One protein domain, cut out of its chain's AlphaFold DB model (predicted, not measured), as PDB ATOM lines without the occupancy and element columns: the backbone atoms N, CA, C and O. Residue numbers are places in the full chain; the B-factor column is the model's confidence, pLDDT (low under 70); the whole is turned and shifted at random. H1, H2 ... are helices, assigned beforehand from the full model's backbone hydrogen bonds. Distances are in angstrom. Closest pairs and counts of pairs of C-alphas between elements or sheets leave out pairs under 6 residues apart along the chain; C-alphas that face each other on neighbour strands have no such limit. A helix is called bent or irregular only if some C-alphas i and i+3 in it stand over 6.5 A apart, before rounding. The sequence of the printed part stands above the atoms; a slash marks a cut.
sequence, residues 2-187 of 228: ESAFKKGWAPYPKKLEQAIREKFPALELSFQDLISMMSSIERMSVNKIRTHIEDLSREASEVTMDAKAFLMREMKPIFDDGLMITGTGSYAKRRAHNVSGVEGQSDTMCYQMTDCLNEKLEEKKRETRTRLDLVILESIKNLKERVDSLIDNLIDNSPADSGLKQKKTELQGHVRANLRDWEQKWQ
ATOM      1  N   GLU A   2     184.635 175.402 166.047       85.00
ATOM      2  CA  GLU A   2     185.365 175.826 167.265       85.00
ATOM      3  C   GLU A   2     184.589 175.577 168.579       85.00
ATOM      4  O   GLU A   2     185.151 175.061 169.540       85.00
ATOM      5  N   SER A   3     183.286 175.887 168.623       85.88
ATOM      6  CA  SER A   3     182.436 175.611 169.798       85.88
ATOM      7  C   SER A   3     182.335 174.109 170.115       85.88
ATOM      8  O   SER A   3     182.456 173.703 171.269       85.88
ATOM      9  N   ALA A   4     182.197 173.270 169.082       84.69
ATOM     10  CA  ALA A   4     182.140 171.816 169.232       84.69
ATOM     11  C   ALA A   4     183.473 171.250 169.746       84.69
ATOM     12  O   ALA A   4     183.473 170.444 170.674       84.69
ATOM     13  N   PHE A   5     184.604 171.752 169.236       87.75
ATOM     14  CA  PHE A   5     185.923 171.434 169.787       87.75
ATOM     15  C   PHE A   5     186.012 171.792 171.264       87.75
ATOM     16  O   PHE A   5     186.370 170.941 172.067       87.75
ATOM     17  N   LYS A   6     185.649 173.023 171.647       87.00
ATOM     18  CA  LYS A   6     185.692 173.449 173.052       87.00
ATOM     19  C   LYS A   6     184.832 172.558 173.944       87.00
ATOM     20  O   LYS A   6     185.261 172.235 175.045       87.00
ATOM     21  N   LYS A   7     183.660 172.126 173.466       87.75
ATOM     22  CA  LYS A   7     182.781 171.197 174.188       87.75
ATOM     23  C   LYS A   7     183.431 169.822 174.399       87.75
ATOM     24  O   LYS A   7     183.330 169.299 175.502       87.75
ATOM     25  N   GLY A   8     184.107 169.267 173.389       83.12
ATOM     26  CA  GLY A   8     184.815 167.981 173.503       83.12
ATOM     27  C   GLY A   8     186.140 168.069 174.270       83.12
ATOM     28  O   GLY A   8     186.514 167.150 174.993       83.12
ATOM     29  N   TRP A   9     186.836 169.201 174.167       87.06
ATOM     30  CA  TRP A   9     188.113 169.455 174.826       87.06
ATOM     31  C   TRP A   9     187.948 169.761 176.313       87.06
ATOM     32  O   TRP A   9     188.565 169.095 177.133       87.06
ATOM     33  N   ALA A  10     187.113 170.738 176.681       87.75
ATOM     34  CA  ALA A  10     187.064 171.309 178.032       87.75
ATOM     35  C   ALA A  10     186.868 170.308 179.194       87.75
ATOM     36  O   ALA A  10     187.441 170.546 180.265       87.75
ATOM     37  N   PRO A  11     186.107 169.202 179.051       88.88
ATOM     38  CA  PRO A  11     185.955 168.224 180.126       88.88
ATOM     39  C   PRO A  11     187.278 167.579 180.548       88.88
ATOM     40  O   PRO A  11     187.507 167.403 181.747       88.88
ATOM     41  N   TYR A  12     188.162 167.267 179.594       86.62
ATOM     42  CA  TYR A  12     189.383 166.512 179.869       86.62
ATOM     43  C   TYR A  12     190.387 167.290 180.740       86.62
ATOM     44  O   TYR A  12     190.717 166.801 181.823       86.62
ATOM     45  N   PRO A  13     190.819 168.520 180.384       86.62
ATOM     46  CA  PRO A  13     191.726 169.300 181.218       86.62
ATOM     47  C   PRO A  13     191.150 169.610 182.601       86.62
ATOM     48  O   PRO A  13     191.864 169.511 183.596       86.62
ATOM     49  N   LYS A  14     189.844 169.909 182.689       86.56
ATOM     50  CA  LYS A  14     189.172 170.198 183.965       86.56
ATOM     51  C   LYS A  14     189.203 168.996 184.912       86.56
ATOM     52  O   LYS A  14     189.441 169.145 186.109       86.56
ATOM     53  N   LYS A  15     188.948 167.797 184.387       86.25
ATOM     54  CA  LYS A  15     188.944 166.563 185.181       86.25
ATOM     55  C   LYS A  15     190.354 166.106 185.538       86.25
ATOM     56  O   LYS A  15     190.552 165.613 186.645       86.25
ATOM     57  N   LEU A  16     191.321 166.330 184.650       84.19
ATOM     58  CA  LEU A  16     192.735 166.111 184.930       84.19
ATOM     59  C   LEU A  16     193.210 167.003 186.087       84.19
ATOM     60  O   LEU A  16     193.790 166.495 187.045       84.19
ATOM     61  N   GLU A  17     192.908 168.307 186.044       83.94
ATOM     62  CA  GLU A  17     193.225 169.246 187.131       83.94
ATOM     63  C   GLU A  17     192.627 168.778 188.468       83.94
ATOM     64  O   GLU A  17     193.321 168.734 189.485       83.94
ATOM     65  N   GLN A  18     191.357 168.363 188.460       85.31
ATOM     66  CA  GLN A  18     190.689 167.834 189.648       85.31
ATOM     67  C   GLN A  18     191.395 166.581 190.196       85.31
ATOM     68  O   GLN A  18     191.666 166.505 191.395       85.31
ATOM     69  N   ALA A  19     191.729 165.618 189.335       84.00
ATOM     70  CA  ALA A  19     192.389 164.379 189.741       84.00
ATOM     71  C   ALA A  19     193.759 164.635 190.376       84.00
ATOM     72  O   ALA A  19     194.114 164.016 191.379       84.00
ATOM     73  N   ILE A  20     194.516 165.581 189.822       80.94
ATOM     74  CA  ILE A  20     195.796 166.012 190.372       80.94
ATOM     75  C   ILE A  20     195.615 166.651 191.749       80.94
ATOM     76  O   ILE A  20     196.329 166.274 192.676       80.94
ATOM     77  N   ARG A  21     194.655 167.570 191.913       83.25
ATOM     78  CA  ARG A  21     194.386 168.221 193.206       83.25
ATOM     79  C   ARG A  21     194.012 167.200 194.285       83.25
ATOM     80  O   ARG A  21     194.461 167.307 195.421       83.25
ATOM     81  N   GLU A  22     193.224 166.190 193.925       85.38
ATOM     82  CA  GLU A  22     192.769 165.147 194.850       85.38
ATOM     83  C   GLU A  22     193.864 164.126 195.197       85.38
ATOM     84  O   GLU A  22     193.976 163.703 196.348       85.38
ATOM     85  N   LYS A  23     194.660 163.695 194.212       80.94
ATOM     86  CA  LYS A  23     195.653 162.620 194.382       80.94
ATOM     87  C   LYS A  23     197.034 163.130 194.777       80.94
ATOM     88  O   LYS A  23     197.771 162.419 195.458       80.94
ATOM     89  N   PHE A  24     197.380 164.342 194.360       79.81
ATOM     90  CA  PHE A  24     198.707 164.930 194.503       79.81
ATOM     91  C   PHE A  24     198.635 166.412 194.909       79.81
ATOM     92  O   PHE A  24     199.192 167.263 194.213       79.81
ATOM     93  N   PRO A  25     198.018 166.754 196.058       79.38
ATOM     94  CA  PRO A  25     197.856 168.150 196.483       79.38
ATOM     95  C   PRO A  25     199.197 168.886 196.633       79.38
ATOM     96  O   PRO A  25     199.301 170.074 196.354       79.38
ATOM     97  N   ALA A  26     200.267 168.171 196.995       75.06
ATOM     98  CA  ALA A  26     201.611 168.742 197.094       75.06
ATOM     99  C   ALA A  26     202.203 169.195 195.742       75.06
ATOM    100  O   ALA A  26     203.152 169.974 195.733       75.06
ATOM    101  N   LEU A  27     201.663 168.718 194.614       71.31
ATOM    102  CA  LEU A  27     202.090 169.115 193.271       71.31
ATOM    103  C   LEU A  27     201.240 170.259 192.699       71.31
ATOM    104  O   LEU A  27     201.567 170.761 191.631       71.31
ATOM    105  N   GLU A  28     200.181 170.703 193.386       72.38
ATOM    106  CA  GLU A  28     199.194 171.660 192.857       72.38
ATOM    107  C   GLU A  28     199.830 172.946 192.298       72.38
ATOM    108  O   GLU A  28     199.518 173.351 191.181       72.38
ATOM    109  N   LEU A  29     200.791 173.535 193.019       74.31
ATOM    110  CA  LEU A  29     201.521 174.729 192.570       74.31
ATOM    111  C   LEU A  29     202.369 174.470 191.315       74.31
ATOM    112  O   LEU A  29     202.501 175.343 190.465       74.31
ATOM    113  N   SER A  30     202.921 173.265 191.167       69.12
ATOM    114  CA  SER A  30     203.658 172.863 189.963       69.12
ATOM    115  C   SER A  30     202.735 172.629 188.764       69.12
ATOM    116  O   SER A  30     203.175 172.676 187.619       69.12
ATOM    117  N   PHE A  31     201.443 172.413 189.014       70.00
ATOM    118  CA  PHE A  31     200.418 172.273 187.988       70.00
ATOM    119  C   PHE A  31     199.797 173.611 187.553       70.00
ATOM    120  O   PHE A  31     199.047 173.635 186.580       70.00
ATOM    121  N   GLN A  32     200.166 174.747 188.156       72.88
ATOM    122  CA  GLN A  32     199.803 176.070 187.624       72.88
ATOM    123  C   GLN A  32     200.357 176.277 186.200       72.88
ATOM    124  O   GLN A  32     199.677 176.827 185.332       72.88
ATOM    125  N   ASP A  33     201.554 175.750 185.927       74.88
ATOM    126  CA  ASP A  33     202.156 175.737 184.588       74.88
ATOM    127  C   ASP A  33     201.348 174.875 183.603       74.88
ATOM    128  O   ASP A  33     201.299 175.166 182.404       74.88
ATOM    129  N   LEU A  34     200.634 173.858 184.105       72.88
ATOM    130  CA  LEU A  34     199.719 173.033 183.315       72.88
ATOM    131  C   LEU A  34     198.554 173.858 182.767       72.88
ATOM    132  O   LEU A  34     198.198 173.677 181.609       72.88
ATOM    133  N   ILE A  35     198.010 174.810 183.528       73.81
ATOM    134  CA  ILE A  35     196.915 175.686 183.070       73.81
ATOM    135  C   ILE A  35     197.362 176.532 181.867       73.81
ATOM    136  O   ILE A  35     196.648 176.655 180.863       73.81
ATOM    137  N   SER A  36     198.581 177.073 181.932       77.69
ATOM    138  CA  SER A  36     199.191 177.810 180.821       77.69
ATOM    139  C   SER A  36     199.408 176.907 179.599       77.69
ATOM    140  O   SER A  36     199.125 177.316 178.468       77.69
ATOM    141  N   MET A  37     199.838 175.657 179.810       80.56
ATOM    142  CA  MET A  37     199.989 174.661 178.742       80.56
ATOM    143  C   MET A  37     198.648 174.270 178.105       80.56
ATOM    144  O   MET A  37     198.551 174.261 176.879       80.56
ATOM    145  N   MET A  38     197.601 174.016 178.896       82.25
ATOM    146  CA  MET A  38     196.254 173.707 178.395       82.25
ATOM    147  C   MET A  38     195.722 174.839 177.512       82.25
ATOM    148  O   MET A  38     195.218 174.588 176.420       82.25
ATOM    149  N   SER A  39     195.899 176.088 177.950       84.44
ATOM    150  CA  SER A  39     195.479 177.282 177.206       84.44
ATOM    151  C   SER A  39     196.252 177.447 175.891       84.44
ATOM    152  O   SER A  39     195.714 177.930 174.891       84.44
ATOM    153  N   SER A  40     197.531 177.059 175.876       87.50
ATOM    154  CA  SER A  40     198.360 177.055 174.669       87.50
ATOM    155  C   SER A  40     197.904 175.983 173.676       87.50
ATOM    156  O   SER A  40     197.732 176.299 172.499       87.50
ATOM    157  N   ILE A  41     197.647 174.759 174.151       86.38
ATOM    158  CA  ILE A  41     197.135 173.654 173.330       86.38
ATOM    159  C   ILE A  41     195.775 174.023 172.740       86.38
ATOM    160  O   ILE A  41     195.604 173.926 171.529       86.38
ATOM    161  N   GLU A  42     194.846 174.539 173.552       88.69
ATOM    162  CA  GLU A  42     193.531 174.978 173.075       88.69
ATOM    163  C   GLU A  42     193.667 175.992 171.933       88.69
ATOM    164  O   GLU A  42     193.042 175.842 170.884       88.69
ATOM    165  N   ARG A  43     194.533 177.000 172.096       89.19
ATOM    166  CA  ARG A  43     194.764 178.026 171.072       89.19
ATOM    167  C   ARG A  43     195.338 177.444 169.782       89.19
ATOM    168  O   ARG A  43     194.901 177.826 168.698       89.19
ATOM    169  N   MET A  44     196.315 176.542 169.885       90.00
ATOM    170  CA  MET A  44     196.897 175.872 168.720       90.00
ATOM    171  C   MET A  44     195.847 175.049 167.972       90.00
ATOM    172  O   MET A  44     195.770 175.121 166.746       90.00
ATOM    173  N   SER A  45     195.004 174.320 168.699       88.56
ATOM    174  CA  SER A  45     193.947 173.493 168.120       88.56
ATOM    175  C   SER A  45     192.828 174.326 167.496       88.56
ATOM    176  O   SER A  45     192.380 174.013 166.397       88.56
ATOM    177  N   VAL A  46     192.447 175.450 168.113       89.56
ATOM    178  CA  VAL A  46     191.524 176.427 167.507       89.56
ATOM    179  C   VAL A  46     192.084 176.975 166.192       89.56
ATOM    180  O   VAL A  46     191.347 177.094 165.216       89.56
ATOM    181  N   ASN A  47     193.386 177.260 166.120       89.50
ATOM    182  CA  ASN A  47     194.002 177.703 164.868       89.50
ATOM    183  C   ASN A  47     193.982 176.606 163.792       89.50
ATOM    184  O   ASN A  47     193.643 176.909 162.652       89.50
ATOM    185  N   LYS A  48     194.257 175.340 164.144       88.88
ATOM    186  CA  LYS A  48     194.110 174.204 163.212       88.88
ATOM    187  C   LYS A  48     192.678 174.078 162.685       88.88
ATOM    188  O   LYS A  48     192.471 173.905 161.489       88.88
ATOM    189  N   ILE A  49     191.687 174.222 163.565       88.50
ATOM    190  CA  ILE A  49     190.267 174.216 163.192       88.50
ATOM    191  C   ILE A  49     189.949 175.344 162.214       88.50
ATOM    192  O   ILE A  49     189.227 175.119 161.247       88.50
ATOM    193  N   ARG A  50     190.492 176.544 162.434       88.25
ATOM    194  CA  ARG A  50     190.307 177.665 161.509       88.25
ATOM    195  C   ARG A  50     190.865 177.349 160.123       88.25
ATOM    196  O   ARG A  50     190.151 177.543 159.148       88.25
ATOM    197  N   THR A  51     192.066 176.779 160.042       89.31
ATOM    198  CA  THR A  51     192.638 176.314 158.768       89.31
ATOM    199  C   THR A  51     191.742 175.272 158.094       89.31
ATOM    200  O   THR A  51     191.473 175.378 156.905       89.31
ATOM    201  N   HIS A  52     191.179 174.320 158.843       87.56
ATOM    202  CA  HIS A  52     190.230 173.362 158.269       87.56
ATOM    203  C   HIS A  52     188.935 174.009 157.760       87.56
ATOM    204  O   HIS A  52     188.390 173.555 156.760       87.56
ATOM    205  N   ILE A  53     188.438 175.063 158.412       86.62
ATOM    206  CA  ILE A  53     187.284 175.835 157.921       86.62
ATOM    207  C   ILE A  53     187.629 176.563 156.615       86.62
ATOM    208  O   ILE A  53     186.808 176.605 155.698       86.62
ATOM    209  N   GLU A  54     188.831 177.128 156.513       87.88
ATOM    210  CA  GLU A  54     189.317 177.755 155.278       87.88
ATOM    211  C   GLU A  54     189.426 176.726 154.145       87.88
ATOM    212  O   GLU A  54     188.949 176.978 153.037       87.88
ATOM    213  N   ASP A  55     189.963 175.538 154.436       87.31
ATOM    214  CA  ASP A  55     190.050 174.435 153.478       87.31
ATOM    215  C   ASP A  55     188.659 173.985 153.012       87.31
ATOM    216  O   ASP A  55     188.426 173.887 151.811       87.31
ATOM    217  N   LEU A  56     187.707 173.803 153.934       85.50
ATOM    218  CA  LEU A  56     186.316 173.472 153.602       85.50
ATOM    219  C   LEU A  56     185.655 174.547 152.736       85.50
ATOM    220  O   LEU A  56     184.901 174.224 151.823       85.50
ATOM    221  N   SER A  57     185.942 175.822 153.001       84.31
ATOM    222  CA  SER A  57     185.402 176.928 152.202       84.31
ATOM    223  C   SER A  57     185.942 176.893 150.769       84.31
ATOM    224  O   SER A  57     185.210 177.180 149.823       84.31
ATOM    225  N   ARG A  58     187.212 176.502 150.594       85.38
ATOM    226  CA  ARG A  58     187.816 176.280 149.274       85.38
ATOM    227  C   ARG A  58     187.211 175.058 148.579       85.38
ATOM    228  O   ARG A  58     186.803 175.177 147.431       85.38
ATOM    229  N   GLU A  59     187.098 173.931 149.278       82.06
ATOM    230  CA  GLU A  59     186.505 172.692 148.753       82.06
ATOM    231  C   GLU A  59     185.030 172.895 148.334       82.06
ATOM    232  O   GLU A  59     184.606 172.410 147.289       82.06
ATOM    233  N   ALA A  60     184.245 173.679 149.082       76.94
ATOM    234  CA  ALA A  60     182.858 174.000 148.724       76.94
ATOM    235  C   ALA A  60     182.740 174.766 147.389       76.94
ATOM    236  O   ALA A  60     181.772 174.591 146.648       76.94
ATOM    237  N   SER A  61     183.741 175.582 147.046       74.25
ATOM    238  CA  SER A  61     183.808 176.260 145.745       74.25
ATOM    239  C   SER A  61     183.969 175.264 144.584       74.25
ATOM    240  O   SER A  61     183.397 175.456 143.510       74.25
ATOM    241  N   GLU A  62     184.684 174.157 144.804       72.06
ATOM    242  CA  GLU A  62     184.916 173.112 143.795       72.06
ATOM    243  C   GLU A  62     183.643 172.311 143.490       72.06
ATOM    244  O   GLU A  62     183.371 172.007 142.329       72.06
ATOM    245  N   VAL A  63     182.793 172.067 144.494       68.88
ATOM    246  CA  VAL A  63     181.504 171.363 144.325       68.88
ATOM    247  C   VAL A  63     180.596 172.064 143.298       68.88
ATOM    248  O   VAL A  63     179.889 171.408 142.531       68.88
ATOM    249  N   THR A  64     180.668 173.394 143.205       67.50
ATOM    250  CA  THR A  64     179.911 174.172 142.205       67.50
ATOM    251  C   THR A  64     180.399 173.889 140.775       67.50
ATOM    252  O   THR A  64     179.611 173.905 139.825       67.50
ATOM    253  N   MET A  65     181.689 173.581 140.594       63.91
ATOM    254  CA  MET A  65     182.238 173.192 139.290       63.91
ATOM    255  C   MET A  65     181.792 171.785 138.872       63.91
ATOM    256  O   MET A  65     181.569 171.552 137.680       63.91
ATOM    257  N   ASP A  66     181.581 170.881 139.829       74.19
ATOM    258  CA  ASP A  66     181.092 169.527 139.559       74.19
ATOM    259  C   ASP A  66     179.631 169.509 139.092       74.19
ATOM    260  O   ASP A  66     179.299 168.781 138.157       74.19
ATOM    261  N   ALA A  67     178.767 170.342 139.681       77.12
ATOM    262  CA  ALA A  67     177.376 170.494 139.242       77.12
ATOM    263  C   ALA A  67     177.287 170.964 137.780       77.12
ATOM    264  O   ALA A  67     176.532 170.421 136.971       77.12
ATOM    265  N   LYS A  68     178.134 171.927 137.398       82.12
ATOM    266  CA  LYS A  68     178.257 172.366 136.005       82.12
ATOM    267  C   LYS A  68     178.726 171.232 135.091       82.12
ATOM    268  O   LYS A  68     178.172 171.062 134.008       82.12
ATOM    269  N   ALA A  69     179.749 170.477 135.497       84.50
ATOM    270  CA  ALA A  69     180.255 169.353 134.712       84.50
ATOM    271  C   ALA A  69     179.184 168.267 134.516       84.50
ATOM    272  O   ALA A  69     179.057 167.730 133.415       84.50
ATOM    273  N   PHE A  70     178.380 168.002 135.551       85.31
ATOM    274  CA  PHE A  70     177.224 167.113 135.490       85.31
ATOM    275  C   PHE A  70     176.206 167.596 134.450       85.31
ATOM    276  O   PHE A  70     175.954 166.881 133.484       85.31
ATOM    277  N   LEU A  71     175.704 168.833 134.563       84.88
ATOM    278  CA  LEU A  71     174.727 169.377 133.607       84.88
ATOM    279  C   LEU A  71     175.261 169.383 132.170       84.88
ATOM    280  O   LEU A  71     174.546 169.021 131.242       84.88
ATOM    281  N   MET A  72     176.530 169.746 131.967       87.31
ATOM    282  CA  MET A  72     177.146 169.701 130.637       87.31
ATOM    283  C   MET A  72     177.189 168.281 130.064       87.31
ATOM    284  O   MET A  72     177.003 168.111 128.861       87.31
ATOM    285  N   ARG A  73     177.447 167.271 130.899       89.81
ATOM    286  CA  ARG A  73     177.450 165.864 130.490       89.81
ATOM    287  C   ARG A  73     176.044 165.384 130.132       89.81
ATOM    288  O   ARG A  73     175.910 164.742 129.096       89.81
ATOM    289  N   GLU A  74     175.037 165.719 130.937       88.88
ATOM    290  CA  GLU A  74     173.643 165.317 130.685       88.88
ATOM    291  C   GLU A  74     173.038 166.034 129.470       88.88
ATOM    292  O   GLU A  74     172.315 165.431 128.687       88.88
ATOM    293  N   MET A  75     173.382 167.307 129.248       90.12
ATOM    294  CA  MET A  75     172.866 168.075 128.110       90.12
ATOM    295  C   MET A  75     173.556 167.735 126.784       90.12
ATOM    296  O   MET A  75     172.978 167.941 125.716       90.12
ATOM    297  N   LYS A  76     174.801 167.245 126.816       92.75
ATOM    298  CA  LYS A  76     175.607 167.007 125.610       92.75
ATOM    299  C   LYS A  76     174.912 166.123 124.554       92.75
ATOM    300  O   LYS A  76     174.915 166.543 123.399       92.75
ATOM    301  N   PRO A  77     174.287 164.980 124.894       92.75
ATOM    302  CA  PRO A  77     173.581 164.145 123.923       92.75
ATOM    303  C   PRO A  77     172.480 164.896 123.166       92.75
ATOM    304  O   PRO A  77     172.377 164.764 121.953       92.75
ATOM    305  N   ILE A  78     171.722 165.764 123.850       92.31
ATOM    306  CA  ILE A  78     170.646 166.566 123.239       92.31
ATOM    307  C   ILE A  78     171.213 167.467 122.133       92.31
ATOM    308  O   ILE A  78     170.639 167.588 121.046       92.31
ATOM    309  N   PHE A  79     172.358 168.099 122.403       91.94
ATOM    310  CA  PHE A  79     173.029 168.967 121.439       91.94
ATOM    311  C   PHE A  79     173.712 168.178 120.315       91.94
ATOM    312  O   PHE A  79     173.651 168.619 119.164       91.94
ATOM    313  N   ASP A  80     174.321 167.030 120.621       95.19
ATOM    314  CA  ASP A  80     174.950 166.145 119.634       95.19
ATOM    315  C   ASP A  80     173.903 165.594 118.643       95.19
ATOM    316  O   ASP A  80     174.111 165.661 117.429       95.19
ATOM    317  N   ASP A  81     172.729 165.172 119.122       92.94
ATOM    318  CA  ASP A  81     171.613 164.722 118.279       92.94
ATOM    319  C   ASP A  81     171.047 165.863 117.424       92.94
ATOM    320  O   ASP A  81     170.800 165.708 116.221       92.94
ATOM    321  N   GLY A  82     170.919 167.059 118.007       91.00
ATOM    322  CA  GLY A  82     170.531 168.258 117.271       91.00
ATOM    323  C   GLY A  82     171.501 168.584 116.130       91.00
ATOM    324  O   GLY A  82     171.075 168.976 115.041       91.00
ATOM    325  N   LEU A  83     172.809 168.391 116.317       92.31
ATOM    326  CA  LEU A  83     173.812 168.641 115.274       92.31
ATOM    327  C   LEU A  83     173.649 167.734 114.046       92.31
ATOM    328  O   LEU A  83     174.009 168.156 112.944       92.31
ATOM    329  N   MET A  84     173.051 166.551 114.202       95.44
ATOM    330  CA  MET A  84     172.795 165.617 113.099       95.44
ATOM    331  C   MET A  84     171.657 166.075 112.167       95.44
ATOM    332  O   MET A  84     171.521 165.570 111.049       95.44
ATOM    333  N   ILE A  85     170.856 167.069 112.570       93.81
ATOM    334  CA  ILE A  85     169.760 167.623 111.763       93.81
ATOM    335  C   ILE A  85     170.313 168.574 110.690       93.81
ATOM    336  O   ILE A  85     170.800 169.672 110.978       93.81
ATOM    337  N   THR A  86     170.153 168.198 109.420       93.31
ATOM    338  CA  THR A  86     170.665 168.943 108.254       93.31
ATOM    339  C   THR A  86     169.566 169.255 107.223       93.31
ATOM    340  O   THR A  86     168.417 168.833 107.359       93.31
ATOM    341  N   GLY A  87     169.888 170.066 106.204       92.50
ATOM    342  CA  GLY A  87     168.974 170.428 105.109       92.50
ATOM    343  C   GLY A  87     168.185 171.734 105.303       92.50
ATOM    344  O   GLY A  87     168.468 172.541 106.196       92.50
ATOM    345  N   THR A  88     167.199 171.976 104.434       93.56
ATOM    346  CA  THR A  88     166.384 173.205 104.429       93.56
ATOM    347  C   THR A  88     165.545 173.324 105.702       93.56
ATOM    348  O   THR A  88     164.884 172.373 106.124       93.56
ATOM    349  N   GLY A  89     165.578 174.499 106.336       92.88
ATOM    350  CA  GLY A  89     164.897 174.737 107.614       92.88
ATOM    351  C   GLY A  89     165.550 174.043 108.817       92.88
ATOM    352  O   GLY A  89     164.975 174.046 109.905       92.88
ATOM    353  N   SER A  90     166.747 173.464 108.656       92.25
ATOM    354  CA  SER A  90     167.482 172.771 109.727       92.25
ATOM    355  C   SER A  90     167.705 173.629 110.966       92.25
ATOM    356  O   SER A  90     167.648 173.107 112.069       92.25
ATOM    357  N   TYR A  91     167.911 174.941 110.832       92.56
ATOM    358  CA  TYR A  91     168.057 175.827 111.992       92.56
ATOM    359  C   TYR A  91     166.825 175.801 112.911       92.56
ATOM    360  O   TYR A  91     166.957 175.555 114.108       92.56
ATOM    361  N   ALA A  92     165.625 175.986 112.351       95.12
ATOM    362  CA  ALA A  92     164.384 175.966 113.122       95.12
ATOM    363  C   ALA A  92     164.136 174.588 113.755       95.12
ATOM    364  O   ALA A  92     163.770 174.504 114.924       95.12
ATOM    365  N   LYS A  93     164.417 173.512 113.007       93.00
ATOM    366  CA  LYS A  93     164.297 172.129 113.496       93.00
ATOM    367  C   LYS A  93     165.274 171.823 114.635       93.00
ATOM    368  O   LYS A  93     164.864 171.241 115.629       93.00
ATOM    369  N   ARG A  94     166.532 172.269 114.531       94.44
ATOM    370  CA  ARG A  94     167.546 172.143 115.594       94.44
ATOM    371  C   ARG A  94     167.153 172.892 116.855       94.44
ATOM    372  O   ARG A  94     167.259 172.346 117.945       94.44
ATOM    373  N   ARG A  95     166.668 174.127 116.708       93.69
ATOM    374  CA  ARG A  95     166.178 174.913 117.844       93.69
ATOM    375  C   ARG A  95     165.018 174.204 118.540       93.69
ATOM    376  O   ARG A  95     165.066 174.060 119.752       93.69
ATOM    377  N   ALA A  96     164.015 173.748 117.790       93.50
ATOM    378  CA  ALA A  96     162.868 173.037 118.355       93.50
ATOM    379  C   ALA A  96     163.282 171.732 119.056       93.50
ATOM    380  O   ALA A  96     162.833 171.481 120.168       93.50
ATOM    381  N   HIS A  97     164.182 170.954 118.446       94.12
ATOM    382  CA  HIS A  97     164.740 169.737 119.039       94.12
ATOM    383  C   HIS A  97     165.442 170.014 120.371       94.12
ATOM    384  O   HIS A  97     165.109 169.402 121.377       94.12
ATOM    385  N   ASN A  98     166.383 170.962 120.395       92.69
ATOM    386  CA  ASN A  98     167.171 171.235 121.596       92.69
ATOM    387  C   ASN A  98     166.314 171.810 122.726       92.69
ATOM    388  O   ASN A  98     166.504 171.430 123.874       92.69
ATOM    389  N   VAL A  99     165.369 172.702 122.405       92.81
ATOM    390  CA  VAL A  99     164.430 173.254 123.392       92.81
ATOM    391  C   VAL A  99     163.570 172.135 123.976       92.81
ATOM    392  O   VAL A  99     163.587 171.942 125.183       92.81
ATOM    393  N   SER A 100     162.927 171.326 123.128       92.62
ATOM    394  CA  SER A 100     162.085 170.216 123.585       92.62
ATOM    395  C   SER A 100     162.866 169.155 124.365       92.62
ATOM    396  O   SER A 100     162.330 168.596 125.317       92.62
ATOM    397  N   GLY A 101     164.111 168.867 123.976       89.75
ATOM    398  CA  GLY A 101     164.963 167.910 124.675       89.75
ATOM    399  C   GLY A 101     165.384 168.409 126.055       89.75
ATOM    400  O   GLY A 101     165.331 167.647 127.015       89.75
ATOM    401  N   VAL A 102     165.757 169.689 126.172       90.38
ATOM    402  CA  VAL A 102     166.129 170.288 127.463       90.38
ATOM    403  C   VAL A 102     164.911 170.432 128.368       90.38
ATOM    404  O   VAL A 102     164.993 170.032 129.521       90.38
ATOM    405  N   GLU A 103     163.785 170.946 127.870       91.56
ATOM    406  CA  GLU A 103     162.545 171.081 128.651       91.56
ATOM    407  C   GLU A 103     162.012 169.717 129.106       91.56
ATOM    408  O   GLU A 103     161.620 169.560 130.256       91.56
ATOM    409  N   GLY A 104     162.068 168.695 128.245       89.69
ATOM    410  CA  GLY A 104     161.612 167.346 128.585       89.69
ATOM    411  C   GLY A 104     162.477 166.620 129.621       89.69
ATOM    412  O   GLY A 104     162.059 165.590 130.144       89.69
ATOM    413  N   GLN A 105     163.681 167.122 129.905       87.94
ATOM    414  CA  GLN A 105     164.635 166.493 130.820       87.94
ATOM    415  C   GLN A 105     165.117 167.427 131.941       87.94
ATOM    416  O   GLN A 105     165.877 166.974 132.799       87.94
ATOM    417  N   SER A 106     164.703 168.703 131.970       87.00
ATOM    418  CA  SER A 106     165.251 169.694 132.908       87.00
ATOM    419  C   SER A 106     165.038 169.283 134.349       87.00
ATOM    420  O   SER A 106     165.979 169.321 135.134       87.00
ATOM    421  N   ASP A 107     163.833 168.827 134.674       88.62
ATOM    422  CA  ASP A 107     163.473 168.484 136.045       88.62
ATOM    423  C   ASP A 107     164.274 167.273 136.511       88.62
ATOM    424  O   ASP A 107     164.902 167.308 137.564       88.62
ATOM    425  N   THR A 108     164.370 166.241 135.668       88.81
ATOM    426  CA  THR A 108     165.179 165.048 135.960       88.81
ATOM    427  C   THR A 108     166.655 165.401 136.158       88.81
ATOM    428  O   THR A 108     167.261 164.960 137.134       88.81
ATOM    429  N   MET A 109     167.236 166.226 135.278       87.19
ATOM    430  CA  MET A 109     168.628 166.673 135.410       87.19
ATOM    431  C   MET A 109     168.846 167.497 136.685       87.19
ATOM    432  O   MET A 109     169.862 167.329 137.359       87.19
ATOM    433  N   CYS A 110     167.903 168.373 137.035       86.69
ATOM    434  CA  CYS A 110     167.967 169.189 138.245       86.69
ATOM    435  C   CYS A 110     167.851 168.345 139.520       86.69
ATOM    436  O   CYS A 110     168.633 168.558 140.449       86.69
ATOM    437  N   TYR A 111     166.937 167.371 139.566       89.69
ATOM    438  CA  TYR A 111     166.805 166.453 140.701       89.69
ATOM    439  C   TYR A 111     168.072 165.624 140.898       89.69
ATOM    440  O   TYR A 111     168.672 165.679 141.966       89.69
ATOM    441  N   GLN A 112     168.574 164.974 139.846       88.06
ATOM    442  CA  GLN A 112     169.805 164.179 139.933       88.06
ATOM    443  C   GLN A 112     171.032 165.017 140.318       88.06
ATOM    444  O   GLN A 112     171.903 164.560 141.062       88.06
ATOM    445  N   MET A 113     171.116 166.258 139.830       86.44
ATOM    446  CA  MET A 113     172.163 167.189 140.248       86.44
ATOM    447  C   MET A 113     172.043 167.519 141.741       86.44
ATOM    448  O   MET A 113     173.057 167.577 142.432       86.44
ATOM    449  N   THR A 114     170.822 167.723 142.235       87.25
ATOM    450  CA  THR A 114     170.549 168.035 143.642       87.25
ATOM    451  C   THR A 114     170.893 166.850 144.541       87.25
ATOM    452  O   THR A 114     171.574 167.044 145.545       87.25
ATOM    453  N   ASP A 115     170.538 165.629 144.140       87.81
ATOM    454  CA  ASP A 115     170.894 164.397 144.850       87.81
ATOM    455  C   ASP A 115     172.415 164.234 144.944       87.81
ATOM    456  O   ASP A 115     172.962 164.056 146.030       87.81
ATOM    457  N   CYS A 116     173.127 164.414 143.826       83.75
ATOM    458  CA  CYS A 116     174.592 164.373 143.789       83.75
ATOM    459  C   CYS A 116     175.233 165.436 144.703       83.75
ATOM    460  O   CYS A 116     176.217 165.169 145.400       83.75
ATOM    461  N   LEU A 117     174.680 166.653 144.724       84.44
ATOM    462  CA  LEU A 117     175.128 167.713 145.627       84.44
ATOM    463  C   LEU A 117     174.872 167.352 147.093       84.44
ATOM    464  O   LEU A 117     175.738 167.596 147.937       84.44
ATOM    465  N   ASN A 118     173.720 166.753 147.393       86.94
ATOM    466  CA  ASN A 118     173.354 166.333 148.737       86.94
ATOM    467  C   ASN A 118     174.260 165.200 149.246       86.94
ATOM    468  O   ASN A 118     174.803 165.295 150.344       86.94
ATOM    469  N   GLU A 119     174.523 164.182 148.425       85.44
ATOM    470  CA  GLU A 119     175.466 163.105 148.750       85.44
ATOM    471  C   GLU A 119     176.863 163.651 149.075       85.44
ATOM    472  O   GLU A 119     177.463 163.296 150.092       85.44
ATOM    473  N   LYS A 120     177.372 164.577 148.251       82.69
ATOM    474  CA  LYS A 120     178.667 165.231 148.495       82.69
ATOM    475  C   LYS A 120     178.663 166.080 149.761       82.69
ATOM    476  O   LYS A 120     179.673 166.130 150.466       82.69
ATOM    477  N   LEU A 121     177.554 166.751 150.058       84.81
ATOM    478  CA  LEU A 121     177.406 167.517 151.288       84.81
ATOM    479  C   LEU A 121     177.467 166.601 152.517       84.81
ATOM    480  O   LEU A 121     178.177 166.921 153.472       84.81
ATOM    481  N   GLU A 122     176.781 165.460 152.493       86.75
ATOM    482  CA  GLU A 122     176.819 164.481 153.583       86.75
ATOM    483  C   GLU A 122     178.204 163.845 153.752       86.75
ATOM    484  O   GLU A 122     178.710 163.738 154.874       86.75
ATOM    485  N   GLU A 123     178.879 163.518 152.647       87.06
ATOM    486  CA  GLU A 123     180.281 163.083 152.644       87.06
ATOM    487  C   GLU A 123     181.176 164.104 153.366       87.06
ATOM    488  O   GLU A 123     181.925 163.760 154.288       87.06
ATOM    489  N   LYS A 124     181.035 165.390 153.019       85.12
ATOM    490  CA  LYS A 124     181.820 166.478 153.613       85.12
ATOM    491  C   LYS A 124     181.472 166.744 155.072       85.12
ATOM    492  O   LYS A 124     182.375 167.031 155.863       85.12
ATOM    493  N   LYS A 125     180.204 166.618 155.473       85.06
ATOM    494  CA  LYS A 125     179.797 166.689 156.886       85.06
ATOM    495  C   LYS A 125     180.476 165.591 157.702       85.06
ATOM    496  O   LYS A 125     181.019 165.882 158.769       85.06
ATOM    497  N   ARG A 126     180.485 164.354 157.197       88.19
ATOM    498  CA  ARG A 126     181.135 163.214 157.857       88.19
ATOM    499  C   ARG A 126     182.640 163.421 157.978       88.19
ATOM    500  O   ARG A 126     183.181 163.313 159.074       88.19
ATOM    501  N   GLU A 127     183.296 163.801 156.884       88.38
ATOM    502  CA  GLU A 127     184.727 164.112 156.873       88.38
ATOM    503  C   GLU A 127     185.071 165.216 157.884       88.38
ATOM    504  O   GLU A 127     186.035 165.105 158.642       88.38
ATOM    505  N   THR A 128     184.244 166.260 157.947       86.50
ATOM    506  CA  THR A 128     184.409 167.371 158.889       86.50
ATOM    507  C   THR A 128     184.331 166.916 160.347       86.50
ATOM    508  O   THR A 128     185.132 167.371 161.167       86.50
ATOM    509  N   ARG A 129     183.392 166.018 160.680       85.62
ATOM    510  CA  ARG A 129     183.297 165.421 162.023       85.62
ATOM    511  C   ARG A 129     184.560 164.626 162.350       85.62
ATOM    512  O   ARG A 129     185.200 164.914 163.355       85.62
ATOM    513  N   THR A 130     185.002 163.757 161.443       89.44
ATOM    514  CA  THR A 130     186.241 162.983 161.618       89.44
ATOM    515  C   THR A 130     187.461 163.883 161.839       89.44
ATOM    516  O   THR A 130     188.266 163.630 162.734       89.44
ATOM    517  N   ARG A 131     187.609 164.968 161.063       88.12
ATOM    518  CA  ARG A 131     188.702 165.941 161.243       88.12
ATOM    519  C   ARG A 131     188.638 166.605 162.626       88.12
ATOM    520  O   ARG A 131     189.674 166.764 163.270       88.12
ATOM    521  N   LEU A 132     187.444 166.970 163.099       87.88
ATOM    522  CA  LEU A 132     187.251 167.543 164.433       87.88
ATOM    523  C   LEU A 132     187.662 166.562 165.543       87.88
ATOM    524  O   LEU A 132     188.403 166.953 166.447       87.88
ATOM    525  N   ASP A 133     187.239 165.303 165.449       87.25
ATOM    526  CA  ASP A 133     187.571 164.266 166.431       87.25
ATOM    527  C   ASP A 133     189.082 164.024 166.497       87.25
ATOM    528  O   ASP A 133     189.665 163.954 167.580       87.25
ATOM    529  N   LEU A 134     189.754 163.996 165.342       90.00
ATOM    530  CA  LEU A 134     191.212 163.891 165.273       90.00
ATOM    531  C   LEU A 134     191.911 165.059 165.977       90.00
ATOM    532  O   LEU A 134     192.863 164.830 166.724       90.00
ATOM    533  N   VAL A 135     191.435 166.296 165.799       89.69
ATOM    534  CA  VAL A 135     191.998 167.465 166.497       89.69
ATOM    535  C   VAL A 135     191.813 167.342 168.011       89.69
ATOM    536  O   VAL A 135     192.735 167.667 168.766       89.69
ATOM    537  N   ILE A 136     190.659 166.857 168.479       87.12
ATOM    538  CA  ILE A 136     190.408 166.618 169.910       87.12
ATOM    539  C   ILE A 136     191.383 165.564 170.449       87.12
ATOM    540  O   ILE A 136     192.083 165.822 171.433       87.12
ATOM    541  N   LEU A 137     191.487 164.413 169.782       88.69
ATOM    542  CA  LEU A 137     192.372 163.316 170.183       88.69
ATOM    543  C   LEU A 137     193.847 163.732 170.193       88.69
ATOM    544  O   LEU A 137     194.573 163.417 171.137       88.69
ATOM    545  N   GLU A 138     194.295 164.477 169.182       90.12
ATOM    546  CA  GLU A 138     195.664 164.994 169.114       90.12
ATOM    547  C   GLU A 138     195.941 165.998 170.243       90.12
ATOM    548  O   GLU A 138     197.007 165.959 170.860       90.12
ATOM    549  N   SER A 139     194.973 166.862 170.562       87.88
ATOM    550  CA  SER A 139     195.084 167.821 171.671       87.88
ATOM    551  C   SER A 139     195.229 167.106 173.012       87.88
ATOM    552  O   SER A 139     196.093 167.460 173.817       87.88
ATOM    553  N   ILE A 140     194.418 166.067 173.237       87.69
ATOM    554  CA  ILE A 140     194.480 165.222 174.434       87.69
ATOM    555  C   ILE A 140     195.839 164.527 174.516       87.69
ATOM    556  O   ILE A 140     196.493 164.578 175.557       87.69
ATOM    557  N   LYS A 141     196.305 163.929 173.415       88.69
ATOM    558  CA  LYS A 141     197.620 163.281 173.351       88.69
ATOM    559  C   LYS A 141     198.755 164.252 173.689       88.69
ATOM    560  O   LYS A 141     199.595 163.924 174.521       88.69
ATOM    561  N   ASN A 142     198.753 165.450 173.106       88.00
ATOM    562  CA  ASN A 142     199.760 166.476 173.384       88.00
ATOM    563  C   ASN A 142     199.757 166.869 174.869       88.00
ATOM    564  O   ASN A 142     200.811 166.958 175.495       88.00
ATOM    565  N   LEU A 143     198.575 167.023 175.478       86.38
ATOM    566  CA  LEU A 143     198.484 167.315 176.907       86.38
ATOM    567  C   LEU A 143     199.075 166.189 177.766       86.38
ATOM    568  O   LEU A 143     199.804 166.490 178.706       86.38
ATOM    569  N   LYS A 144     198.843 164.914 177.428       86.12
ATOM    570  CA  LYS A 144     199.472 163.779 178.132       86.12
ATOM    571  C   LYS A 144     200.992 163.837 178.070       86.12
ATOM    572  O   LYS A 144     201.643 163.763 179.105       86.12
ATOM    573  N   GLU A 145     201.551 164.030 176.877       87.19
ATOM    574  CA  GLU A 145     203.003 164.116 176.676       87.19
ATOM    575  C   GLU A 145     203.616 165.272 177.484       87.19
ATOM    576  O   GLU A 145     204.703 165.147 178.057       87.19
ATOM    577  N   ARG A 146     202.897 166.396 177.588       84.31
ATOM    578  CA  ARG A 146     203.292 167.545 178.415       84.31
ATOM    579  C   ARG A 146     203.223 167.242 179.911       84.31
ATOM    580  O   ARG A 146     204.131 167.645 180.632       84.31
ATOM    581  N   VAL A 147     202.191 166.533 180.372       83.50
ATOM    582  CA  VAL A 147     202.076 166.072 181.767       83.50
ATOM    583  C   VAL A 147     203.221 165.122 182.112       83.50
ATOM    584  O   VAL A 147     203.875 165.316 183.132       83.50
ATOM    585  N   ASP A 148     203.509 164.145 181.253       82.75
ATOM    586  CA  ASP A 148     204.628 163.218 181.446       82.75
ATOM    587  C   ASP A 148     205.964 163.965 181.524       82.75
ATOM    588  O   ASP A 148     206.739 163.744 182.455       82.75
ATOM    589  N   SER A 149     206.185 164.922 180.619       82.75
ATOM    590  CA  SER A 149     207.383 165.771 180.631       82.75
ATOM    591  C   SER A 149     207.488 166.619 181.904       82.75
ATOM    592  O   SER A 149     208.586 166.868 182.401       82.75
ATOM    593  N   LEU A 150     206.363 167.094 182.446       80.25
ATOM    594  CA  LEU A 150     206.335 167.838 183.706       80.25
ATOM    595  C   LEU A 150     206.696 166.927 184.889       80.25
ATOM    596  O   LEU A 150     207.490 167.325 185.737       80.25
ATOM    597  N   ILE A 151     206.165 165.701 184.924       78.50
ATOM    598  CA  ILE A 151     206.492 164.694 185.946       78.50
ATOM    599  C   ILE A 151     207.987 164.359 185.916       78.50
ATOM    600  O   ILE A 151     208.619 164.300 186.973       78.50
ATOM    601  N   ASP A 152     208.559 164.189 184.722       78.12
ATOM    602  CA  ASP A 152     209.999 163.977 184.557       78.12
ATOM    603  C   ASP A 152     210.788 165.167 185.100       78.12
ATOM    604  O   ASP A 152     211.623 165.000 185.987       78.12
ATOM    605  N   ASN A 153     210.453 166.390 184.681       74.81
ATOM    606  CA  ASN A 153     211.166 167.591 185.115       74.81
ATOM    607  C   ASN A 153     211.062 167.869 186.621       74.81
ATOM    608  O   ASN A 153     212.041 168.316 187.221       74.81
ATOM    609  N   LEU A 154     209.909 167.626 187.248       70.75
ATOM    610  CA  LEU A 154     209.725 167.851 188.686       70.75
ATOM    611  C   LEU A 154     210.548 166.877 189.531       70.75
ATOM    612  O   LEU A 154     211.008 167.229 190.619       70.75
ATOM    613  N   ILE A 155     210.746 165.656 189.038       67.19
ATOM    614  CA  ILE A 155     211.381 164.591 189.808       67.19
ATOM    615  C   ILE A 155     212.879 164.479 189.481       67.19
ATOM    616  O   ILE A 155     213.690 164.298 190.400       67.19
ATOM    617  N   ASP A 156     213.281 164.689 188.228       63.28
ATOM    618  CA  ASP A 156     214.678 164.598 187.789       63.28
ATOM    619  C   ASP A 156     215.522 165.795 188.250       63.28
ATOM    620  O   ASP A 156     216.668 165.601 188.655       63.28
ATOM    621  N   ASN A 157     214.961 167.012 188.300       61.44
ATOM    622  CA  ASN A 157     215.712 168.220 188.686       61.44
ATOM    623  C   ASN A 157     215.909 168.395 190.201       61.44
ATOM    624  O   ASN A 157     216.593 169.319 190.642       61.44
ATOM    625  N   SER A 158     215.330 167.526 191.029       60.75
ATOM    626  CA  SER A 158     215.608 167.552 192.466       60.75
ATOM    627  C   SER A 158     217.036 167.008 192.731       60.75
ATOM    628  O   SER A 158     217.429 165.996 192.150       60.75
ATOM    629  N   PRO A 159     217.856 167.608 193.603       58.97
ATOM    630  CA  PRO A 159     219.148 167.024 193.962       58.97
ATOM    631  C   PRO A 159     218.929 165.696 194.707       58.97
ATOM    632  O   PRO A 159     218.157 165.638 195.664       58.97
ATOM    633  N   ALA A 160     219.557 164.612 194.247       58.09
ATOM    634  CA  ALA A 160     219.411 163.285 194.844       58.09
ATOM    635  C   ALA A 160     220.731 162.513 194.865       58.09
ATOM    636  O   ALA A 160     221.336 162.281 193.820       58.09
ATOM    637  N   ASP A 161     221.105 162.034 196.051       62.56
ATOM    638  CA  ASP A 161     222.123 160.998 196.214       62.56
ATOM    639  C   ASP A 161     221.641 159.670 195.595       62.56
ATOM    640  O   ASP A 161     220.445 159.468 195.353       62.56
ATOM    641  N   SER A 162     222.552 158.723 195.356       62.34
ATOM    642  CA  SER A 162     222.261 157.452 194.668       62.34
ATOM    643  C   SER A 162     221.082 156.661 195.265       62.34
ATOM    644  O   SER A 162     220.325 156.050 194.513       62.34
ATOM    645  N   GLY A 163     220.858 156.735 196.585       64.44
ATOM    646  CA  GLY A 163     219.712 156.112 197.267       64.44
ATOM    647  C   GLY A 163     218.364 156.835 197.096       64.44
ATOM    648  O   GLY A 163     217.310 156.221 197.252       64.44
ATOM    649  N   LEU A 164     218.366 158.125 196.748       70.88
ATOM    650  CA  LEU A 164     217.153 158.904 196.455       70.88
ATOM    651  C   LEU A 164     216.710 158.748 194.997       70.88
ATOM    652  O   LEU A 164     215.522 158.874 194.707       70.88
ATOM    653  N   LYS A 165     217.634 158.416 194.088       71.44
ATOM    654  CA  LYS A 165     217.331 158.205 192.666       71.44
ATOM    655  C   LYS A 165     216.320 157.076 192.444       71.44
ATOM    656  O   LYS A 165     215.387 157.244 191.670       71.44
ATOM    657  N   GLN A 166     216.445 155.968 193.176       76.00
ATOM    658  CA  GLN A 166     215.483 154.865 193.087       76.00
ATOM    659  C   GLN A 166     214.087 155.278 193.581       76.00
ATOM    660  O   GLN A 166     213.102 155.068 192.878       76.00
ATOM    661  N   LYS A 167     214.002 155.945 194.740       76.06
ATOM    662  CA  LYS A 167     212.729 156.441 195.295       76.06
ATOM    663  C   LYS A 167     212.029 157.435 194.366       76.06
ATOM    664  O   LYS A 167     210.805 157.477 194.309       76.06
ATOM    665  N   LYS A 168     212.802 158.226 193.624       74.56
ATOM    666  CA  LYS A 168     212.294 159.143 192.598       74.56
ATOM    667  C   LYS A 168     211.673 158.420 191.414       74.56
ATOM    668  O   LYS A 168     210.560 158.755 191.024       74.56
ATOM    669  N   THR A 169     212.354 157.410 190.883       77.50
ATOM    670  CA  THR A 169     211.811 156.585 189.797       77.50
ATOM    671  C   THR A 169     210.557 155.830 190.245       77.50
ATOM    672  O   THR A 169     209.579 155.761 189.504       77.50
ATOM    673  N   GLU A 170     210.537 155.320 191.480       80.25
ATOM    674  CA  GLU A 170     209.346 154.698 192.073       80.25
ATOM    675  C   GLU A 170     208.186 155.701 192.197       80.25
ATOM    676  O   GLU A 170     207.054 155.379 191.830       80.25
ATOM    677  N   LEU A 171     208.463 156.941 192.620       78.94
ATOM    678  CA  LEU A 171     207.467 158.011 192.689       78.94
ATOM    679  C   LEU A 171     206.928 158.395 191.300       78.94
ATOM    680  O   LEU A 171     205.714 158.487 191.136       78.94
ATOM    681  N   GLN A 172     207.795 158.551 190.292       79.00
ATOM    682  CA  GLN A 172     207.395 158.770 188.891       79.00
ATOM    683  C   GLN A 172     206.453 157.661 188.411       79.00
ATOM    684  O   GLN A 172     205.393 157.932 187.845       79.00
ATOM    685  N   GLY A 173     206.823 156.401 188.663       81.19
ATOM    686  CA  GLY A 173     206.002 155.241 188.326       81.19
ATOM    687  C   GLY A 173     204.640 155.273 189.017       81.19
ATOM    688  O   GLY A 173     203.621 155.024 188.372       81.19
ATOM    689  N   HIS A 174     204.604 155.640 190.299       82.56
ATOM    690  CA  HIS A 174     203.371 155.718 191.075       82.56
ATOM    691  C   HIS A 174     202.435 156.835 190.592       82.56
ATOM    692  O   HIS A 174     201.231 156.609 190.455       82.56
ATOM    693  N   VAL A 175     202.967 158.023 190.283       79.75
ATOM    694  CA  VAL A 175     202.176 159.135 189.728       79.75
ATOM    695  C   VAL A 175     201.585 158.739 188.373       79.75
ATOM    696  O   VAL A 175     200.378 158.860 188.169       79.75
ATOM    697  N   ARG A 176     202.399 158.162 187.477       83.50
ATOM    698  CA  ARG A 176     201.942 157.680 186.163       83.50
ATOM    699  C   ARG A 176     200.899 156.575 186.256       83.50
ATOM    700  O   ARG A 176     199.969 156.544 185.457       83.50
ATOM    701  N   ALA A 177     201.054 155.641 187.194       84.44
ATOM    702  CA  ALA A 177     200.074 154.580 187.410       84.44
ATOM    703  C   ALA A 177     198.720 155.164 187.838       84.44
ATOM    704  O   ALA A 177     197.711 154.859 187.216       84.44
ATOM    705  N   ASN A 178     198.709 156.078 188.811       83.00
ATOM    706  CA  ASN A 178     197.476 156.728 189.261       83.00
ATOM    707  C   ASN A 178     196.796 157.555 188.161       83.00
ATOM    708  O   ASN A 178     195.572 157.524 188.058       83.00
ATOM    709  N   LEU A 179     197.564 158.288 187.347       83.62
ATOM    710  CA  LEU A 179     197.003 159.059 186.232       83.62
ATOM    711  C   LEU A 179     196.413 158.147 185.148       83.62
ATOM    712  O   LEU A 179     195.326 158.428 184.655       83.62
ATOM    713  N   ARG A 180     197.075 157.028 184.824       85.19
ATOM    714  CA  ARG A 180     196.535 156.030 183.885       85.19
ATOM    715  C   ARG A 180     195.267 155.362 184.413       85.19
ATOM    716  O   ARG A 180     194.293 155.262 183.676       85.19
ATOM    717  N   ASP A 181     195.256 154.969 185.683       85.81
ATOM    718  CA  ASP A 181     194.076 154.391 186.335       85.81
ATOM    719  C   ASP A 181     192.897 155.373 186.356       85.81
ATOM    720  O   ASP A 181     191.748 154.982 186.143       85.81
ATOM    721  N   TRP A 182     193.166 156.653 186.632       87.31
ATOM    722  CA  TRP A 182     192.153 157.703 186.562       87.31
ATOM    723  C   TRP A 182     191.609 157.855 185.139       87.31
ATOM    724  O   TRP A 182     190.394 157.872 184.948       87.31
ATOM    725  N   GLU A 183     192.490 157.915 184.144       85.62
ATOM    726  CA  GLU A 183     192.093 158.090 182.751       85.62
ATOM    727  C   GLU A 183     191.261 156.914 182.232       85.62
ATOM    728  O   GLU A 183     190.254 157.126 181.559       85.62
ATOM    729  N   GLN A 184     191.624 155.681 182.587       85.81
ATOM    730  CA  GLN A 184     190.850 154.501 182.211       85.81
ATOM    731  C   GLN A 184     189.422 154.565 182.773       85.81
ATOM    732  O   GLN A 184     188.459 154.282 182.060       85.81
ATOM    733  N   LYS A 185     189.269 154.982 184.037       84.00
ATOM    734  CA  LYS A 185     187.952 155.169 184.667       84.00
ATOM    735  C   LYS A 185     187.167 156.302 184.015       84.00
ATOM    736  O   LYS A 185     185.966 156.171 183.808       84.00
ATOM    737  N   TRP A 186     187.844 157.395 183.669       81.56
ATOM    738  CA  TRP A 186     187.236 158.512 182.955       81.56
ATOM    739  C   TRP A 186     186.707 158.084 181.582       81.56
ATOM    740  O   TRP A 186     185.561 158.369 181.260       81.56
ATOM    741  N   GLN A 187     187.498 157.348 180.796       82.56
ATOM    742  CA  GLN A 187     187.075 156.854 179.482       82.56
ATOM    743  C   GLN A 187     185.874 155.906 179.570       82.56
ATOM    744  O   GLN A 187     184.962 156.006 178.757       82.56
TER     745      GLN A 187
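What this domain is: This is residues 2 to 187 of the 228 residues of an uncharacterized protein of Fusarium oxysporum f. sp. lycopersici (strain 4287 / CBS 123668 / FGSC 9935 / NRRL 34936) (UniProt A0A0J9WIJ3). This is a long rod built on two long helices, H3 and H5, side by side and running opposite ways. At one end the short H4 folds back on the last turns of H3; toward the other end H2 folds back on H3, H6 folds back on H5, and H1 packs on both long helices. The printed part has 186 residues with six named helices, H1 to H6 along the chain, and no named strand: all helix. It is extended, with a radius of gyration of the C-alphas of 30.9 A and spans of 108 by 26 by 22 A.

How they stand to each other: Begin with the hub, H3, residues 25 to 83. It touches H5, residues 106 to 156, at a shallow tilt of 19 degrees; the closest C-alphas, Ala 67 and Met 113, are 6.3 A apart. With residues 75 to 83 alone H3 touches H4, residues 90 to 103, a hairpin whose closest C-alphas, Gly 82 and Arg 94, are 5.2 A apart. With residues 27 to 38 alone it touches H2, residues 11 to 23, another hairpin; C-alphas 21 and 28 are closest, 5.9 A. H1, residues 2 to 9, touches H3 (closest C-alphas 2 and 46, 6.2 A) and H5 (9 and 136, 6.1 A). H5, with residues 148 to 156 alone, touches H6, residues 162 to 187, a hairpin; C-alphas 155 and 168 are closest, 6.2 A. H2, H3, H5 and H6 form an up-and-down bundle, each running against the one before; H3 and H6 are apart. Every O i to N i+4 pair is within hydrogen-bond range in H1, H2, H4 and H5, against 44 of 55 in H3 and 20 of 22 in H6.

Where its parts are: Find C-alpha 25 at (197.856, 168.150, 196.483); H3 runs 84.7 A from there to C-alpha 83 at (173.812, 168.641, 115.274). It is irregular, C-alphas 26 and 29 being 7.5 A apart, with a kink of 48 degrees near residue 32. H5 is 74.0 A long and H6 38.3 A, ending at C-alpha 187, (187.075, 156.854, 179.482).

The domain as a whole: The C-alphas farthest apart, Thr 88 and Gly 163, are 108.4 A apart. The printed part has no cut and no long link. The model's pLDDT is under 70 at residue 30, residues 63 to 65 and residues 155 to 163.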